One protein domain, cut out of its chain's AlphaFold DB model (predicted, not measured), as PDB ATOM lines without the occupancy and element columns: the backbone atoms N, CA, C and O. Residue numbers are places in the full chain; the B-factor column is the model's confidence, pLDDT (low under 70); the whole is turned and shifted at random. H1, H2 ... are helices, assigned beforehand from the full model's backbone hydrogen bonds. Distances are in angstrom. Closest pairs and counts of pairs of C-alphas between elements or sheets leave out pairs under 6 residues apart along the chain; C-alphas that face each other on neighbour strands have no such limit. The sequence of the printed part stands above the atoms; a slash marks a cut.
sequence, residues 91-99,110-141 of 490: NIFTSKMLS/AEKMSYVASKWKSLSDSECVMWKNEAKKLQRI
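Overview. This is residues 91 to 99 and 110 to 141 of the 490 residues of an uncharacterized protein of Paramuricea clavata (UniProt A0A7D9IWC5). Helices H2 and H3 open as a wide V, and short H1 sits in its mouth, touching both arms. The printed part has 41 residues with three named helices, in the order H1, H2, H3, no named strand, and is all helix. It is only just loose, close to compact, with a radius of gyration of the C-alphas of 11.0 A, and flat, spanning 33 by 20 by 11 A.

Arrangement. Start at H3, residues 125 to 139; with residues 131 to 135 alone it touches H1, residues 91 to 98, closest at the C-alphas of Trp 131 and Phe 93, 6.6 A. Their lines are only just about perpendicular, at 73 degrees. H1 touches H2, residues 110 to 121, closest at the C-alphas of Thr 94 and Val 116, 6.3 A; they run opposite ways at a steep tilt of 58 degrees. H2 and H3 are only just apart, their closest C-alphas 8.3 A apart. In H1, H2 and H3 every O i to N i+4 pair is within hydrogen-bond range.

Along the chain. Find C-alpha 125 at (-39.958, -37.617, -9.424); H3 runs 21.4 A to C-alpha 139 at (-56.301, -38.891, 4.316). H2 measures 16.7 A, H1 10.5 A.

Size, cuts and confidence. Residues 100 to 109 are not printed; C-alphas 99 and 110 are 15.3 A apart. The link H2 to H3 is tight. Residues 137 to 141 have pLDDT under 70.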
ATOM      1  N   ASN A  91     -49.776 -29.002  -1.568       84.44
ATOM      2  CA  ASN A  91     -50.259 -28.265  -0.397       84.44
ATOM      3  C   ASN A  91     -49.458 -28.624   0.862       84.44
ATOM      4  O   ASN A  91     -49.155 -27.752   1.674       84.44
ATOM      5  N   ILE A  92     -49.097 -29.901   1.014       84.06
ATOM      6  CA  ILE A  92     -48.297 -30.374   2.151       84.06
ATOM      7  C   ILE A  92     -46.870 -29.858   2.054       84.06
ATOM      8  O   ILE A  92     -46.364 -29.300   3.027       84.06
ATOM      9  N   PHE A  93     -46.251 -29.998   0.882       89.00
ATOM     10  CA  PHE A  93     -44.924 -29.455   0.619       89.00
ATOM     11  C   PHE A  93     -44.875 -27.958   0.912       89.00
ATOM     12  O   PHE A  93     -44.029 -27.510   1.674       89.00
ATOM     13  N   THR A  94     -45.839 -27.201   0.387       85.56
ATOM     14  CA  THR A  94     -45.931 -25.752   0.585       85.56
ATOM     15  C   THR A  94     -46.020 -25.406   2.067       85.56
ATOM     16  O   THR A  94     -45.282 -24.549   2.542       85.56
ATOM     17  N   SER A  95     -46.873 -26.099   2.826       85.00
ATOM     18  CA  SER A  95     -47.014 -25.874   4.267       85.00
ATOM     19  C   SER A  95     -45.728 -26.173   5.042       85.00
ATOM     20  O   SER A  95     -45.350 -25.383   5.909       85.00
ATOM     21  N   LYS A  96     -45.057 -27.301   4.757       86.06
ATOM     22  CA  LYS A  96     -43.781 -27.642   5.407       86.06
ATOM     23  C   LYS A  96     -42.688 -26.643   5.016       86.06
ATOM     24  O   LYS A  96     -41.973 -26.163   5.887       86.06
ATOM     25  N   MET A  97     -42.617 -26.254   3.744       87.44
ATOM     26  CA  MET A  97     -41.589 -25.337   3.254       87.44
ATOM     27  C   MET A  97     -41.766 -23.919   3.804       87.44
ATOM     28  O   MET A  97     -40.792 -23.297   4.209       87.44
ATOM     29  N   LEU A  98     -43.002 -23.440   3.946       85.88
ATOM     30  CA  LEU A  98     -43.280 -22.153   4.594       85.88
ATOM     31  C   LEU A  98     -42.944 -22.120   6.084       85.88
ATOM     32  O   LEU A  98     -42.768 -21.042   6.644       85.88
ATOM     33  N   SER A  99     -42.876 -23.289   6.714       82.75
ATOM     34  CA  SER A  99     -42.509 -23.430   8.122       82.75
ATOM     35  C   SER A  99     -40.994 -23.599   8.313       82.75
ATOM     36  O   SER A  99     -40.523 -23.574   9.449       82.75
ATOM     37  N   ALA A 110     -45.451 -12.732  -1.345       83.38
ATOM     38  CA  ALA A 110     -45.373 -13.052  -2.768       83.38
ATOM     39  C   ALA A 110     -44.051 -13.757  -3.112       83.38
ATOM     40  O   ALA A 110     -44.051 -14.748  -3.845       83.38
ATOM     41  N   GLU A 111     -42.948 -13.311  -2.513       85.75
ATOM     42  CA  GLU A 111     -41.625 -13.911  -2.699       85.75
ATOM     43  C   GLU A 111     -41.541 -15.301  -2.073       85.75
ATOM     44  O   GLU A 111     -41.083 -16.228  -2.738       85.75
ATOM     45  N   LYS A 112     -42.105 -15.504  -0.869       87.25
ATOM     46  CA  LYS A 112     -42.233 -16.848  -0.269       87.25
ATOM     47  C   LYS A 112     -42.946 -17.814  -1.208       87.25
ATOM     48  O   LYS A 112     -42.496 -18.938  -1.410       87.25
ATOM     49  N   MET A 113     -44.064 -17.386  -1.797       89.44
ATOM     50  CA  MET A 113     -44.840 -18.242  -2.698       89.44
ATOM     51  C   MET A 113     -44.072 -18.544  -3.990       89.44
ATOM     52  O   MET A 113     -44.108 -19.680  -4.463       89.44
ATOM     53  N   SER A 114     -43.346 -17.565  -4.535       87.38
ATOM     54  CA  SER A 114     -42.497 -17.746  -5.721       87.38
ATOM     55  C   SER A 114     -41.324 -18.700  -5.459       87.38
ATOM     56  O   SER A 114     -41.044 -19.593  -6.265       87.38
ATOM     57  N   TYR A 115     -40.686 -18.571  -4.294       87.62
ATOM     58  CA  TYR A 115     -39.608 -19.446  -3.842       87.62
ATOM     59  C   TYR A 115     -40.084 -20.894  -3.692       87.62
ATOM     60  O   TYR A 115     -39.496 -21.812  -4.267       87.62
ATOM     61  N   VAL A 116     -41.205 -21.105  -2.994       89.62
ATOM     62  CA  VAL A 116     -41.793 -22.438  -2.808       89.62
ATOM     63  C   VAL A 116     -42.210 -23.050  -4.146       89.62
ATOM     64  O   VAL A 116     -41.940 -24.225  -4.391       89.62
ATOM     65  N   ALA A 117     -42.810 -22.269  -5.049       87.94
ATOM     66  CA  ALA A 117     -43.183 -22.751  -6.377       87.94
ATOM     67  C   ALA A 117     -41.960 -23.160  -7.216       87.94
ATOM     68  O   ALA A 117     -42.007 -24.170  -7.919       87.94
ATOM     69  N   SER A 118     -40.863 -22.406  -7.128       88.81
ATOM     70  CA  SER A 118     -39.597 -22.737  -7.792       88.81
ATOM     71  C   SER A 118     -38.975 -24.008  -7.216       88.81
ATOM     72  O   SER A 118     -38.593 -24.898  -7.972       88.81
ATOM     73  N   LYS A 119     -38.968 -24.154  -5.884       90.12
ATOM     74  CA  LYS A 119     -38.477 -25.361  -5.209       90.12
ATOM     75  C   LYS A 119     -39.312 -26.601  -5.521       90.12
ATOM     76  O   LYS A 119     -38.745 -27.668  -5.720       90.12
ATOM     77  N   TRP A 120     -40.633 -26.465  -5.628       89.06
ATOM     78  CA  TRP A 120     -41.508 -27.561  -6.049       89.06
ATOM     79  C   TRP A 120     -41.184 -28.044  -7.467       89.06
ATOM     80  O   TRP A 120     -41.161 -29.243  -7.718       89.06
ATOM     81  N   LYS A 121     -40.906 -27.116  -8.394       89.25
ATOM     82  CA  LYS A 121     -40.524 -27.451  -9.776       89.25
ATOM     83  C   LYS A 121     -39.156 -28.128  -9.874       89.25
ATOM     84  O   LYS A 121     -38.929 -28.842 -10.841       89.25
ATOM     85  N   SER A 122     -38.265 -27.892  -8.911       89.06
ATOM     86  CA  SER A 122     -36.943 -28.528  -8.857       89.06
ATOM     87  C   SER A 122     -36.931 -29.890  -8.155       89.06
ATOM     88  O   SER A 122     -35.865 -30.488  -8.056       89.06
ATOM     89  N   LEU A 123     -38.068 -30.361  -7.628       89.81
ATOM     90  CA  LEU A 123     -38.142 -31.679  -6.997       89.81
ATOM     91  C   LEU A 123     -37.997 -32.790  -8.035       89.81
ATOM     92  O   LEU A 123     -38.551 -32.716  -9.130       89.81
ATOM     93  N   SER A 124     -37.313 -33.855  -7.640       89.94
ATOM     94  CA  SER A 124     -37.252 -35.097  -8.406       89.94
ATOM     95  C   SER A 124     -38.596 -35.839  -8.406       89.94
ATOM     96  O   SER A 124     -39.474 -35.614  -7.562       89.94
ATOM     97  N   ASP A 125     -38.755 -36.781  -9.339       84.31
ATOM     98  CA  ASP A 125     -39.958 -37.617  -9.424       84.31
ATOM     99  C   ASP A 125     -40.173 -38.457  -8.155       84.31
ATOM    100  O   ASP A 125     -41.309 -38.623  -7.702       84.31
ATOM    101  N   SER A 126     -39.092 -38.931  -7.527       85.44
ATOM    102  CA  SER A 126     -39.151 -39.685  -6.270       85.44
ATOM    103  C   SER A 126     -39.652 -38.815  -5.113       85.44
ATOM    104  O   SER A 126     -40.547 -39.228  -4.373       85.44
ATOM    105  N   GLU A 127     -39.174 -37.574  -4.997       87.12
ATOM    106  CA  GLU A 127     -39.652 -36.608  -4.004       87.12
ATOM    107  C   GLU A 127     -41.113 -36.223  -4.236       87.12
ATOM    108  O   GLU A 127     -41.914 -36.196  -3.298       87.12
ATOM    109  N   CYS A 128     -41.510 -36.006  -5.490       82.38
ATOM    110  CA  CYS A 128     -42.902 -35.751  -5.844       82.38
ATOM    111  C   CYS A 128     -43.823 -36.910  -5.428       82.38
ATOM    112  O   CYS A 128     -44.934 -36.678  -4.937       82.38
ATOM    113  N   VAL A 129     -43.378 -38.160  -5.594       83.31
ATOM    114  CA  VAL A 129     -44.104 -39.355  -5.133       83.31
ATOM    115  C   VAL A 129     -44.156 -39.421  -3.604       83.31
ATOM    116  O   VAL A 129     -45.221 -39.726  -3.061       83.31
ATOM    117  N   MET A 130     -43.080 -39.060  -2.896       88.69
ATOM    118  CA  MET A 130     -43.089 -38.973  -1.428       88.69
ATOM    119  C   MET A 130     -44.170 -38.010  -0.925       88.69
ATOM    120  O   MET A 130     -44.994 -38.399  -0.097       88.69
ATOM    121  N   TRP A 131     -44.252 -36.795  -1.474       87.38
ATOM    122  CA  TRP A 131     -45.275 -35.818  -1.077       87.38
ATOM    123  C   TRP A 131     -46.699 -36.261  -1.429       87.38
ATOM    124  O   TRP A 131     -47.635 -36.014  -0.664       87.38
ATOM    125  N   LYS A 132     -46.886 -36.955  -2.560       82.38
ATOM    126  CA  LYS A 132     -48.175 -37.580  -2.912       82.38
ATOM    127  C   LYS A 132     -48.566 -38.673  -1.912       82.38
ATOM    128  O   LYS A 132     -49.733 -38.761  -1.538       82.38
ATOM    129  N   ASN A 133     -47.616 -39.486  -1.459       77.44
ATOM    130  CA  ASN A 133     -47.866 -40.541  -0.478       77.44
ATOM    131  C   ASN A 133     -48.131 -39.975   0.921       77.44
ATOM    132  O   ASN A 133     -49.040 -40.446   1.602       77.44
ATOM    133  N   GLU A 134     -47.422 -38.923   1.324       80.50
ATOM    134  CA  GLU A 134     -47.687 -38.181   2.561       80.50
ATOM    135  C   GLU A 134     -49.111 -37.596   2.567       80.50
ATOM    136  O   GLU A 134     -49.842 -37.709   3.553       80.50
ATOM    137  N   ALA A 135     -49.557 -37.062   1.424       78.31
ATOM    138  CA  ALA A 135     -50.933 -36.607   1.241       78.31
ATOM    139  C   ALA A 135     -51.961 -37.719   1.421       78.31
ATOM    140  O   ALA A 135     -52.957 -37.518   2.115       78.31
ATOM    141  N   LYS A 136     -51.699 -38.906   0.870       72.94
ATOM    142  CA  LYS A 136     -52.557 -40.084   1.056       72.94
ATOM    143  C   LYS A 136     -52.566 -40.582   2.507       72.94
ATOM    144  O   LYS A 136     -53.614 -40.998   2.995       72.94
ATOM    145  N   LYS A 137     -51.441 -40.513   3.228       68.81
ATOM    146  CA  LYS A 137     -51.368 -40.897   4.653       68.81
ATOM    147  C   LYS A 137     -52.238 -39.999   5.532       68.81
ATOM    148  O   LYS A 137     -53.002 -40.510   6.343       68.81
ATOM    149  N   LEU A 138     -52.202 -38.681   5.318       65.50
ATOM    150  CA  LEU A 138     -53.058 -37.732   6.047       65.50
ATOM    151  C   LEU A 138     -54.556 -37.880   5.732       65.50
ATOM    152  O   LEU A 138     -55.389 -37.382   6.485       65.50
ATOM    153  N   GLN A 139     -54.911 -38.548   4.635       60.94
ATOM    154  CA  GLN A 139     -56.301 -38.891   4.316       60.94
ATOM    155  C   GLN A 139     -56.769 -40.150   5.062       60.94
ATOM    156  O   GLN A 139     -57.960 -40.306   5.303       60.94
ATOM    157  N   ARG A 140     -55.840 -41.026   5.466       57.03
ATOM    158  CA  ARG A 140     -56.094 -42.290   6.176       57.03
ATOM    159  C   ARG A 140     -55.717 -42.199   7.657       57.03
ATOM    160  O   ARG A 140     -55.103 -43.113   8.207       57.03
ATOM    161  N   ILE A 141     -56.043 -41.088   8.308       61.12
ATOM    162  CA  ILE A 141     -55.805 -40.947   9.746       61.12
ATOM    163  C   ILE A 141     -56.726 -41.925  10.482       61.12
ATOM    164  O   ILE A 141     -57.945 -41.781  10.443       61.12
TER     165      ILE A 141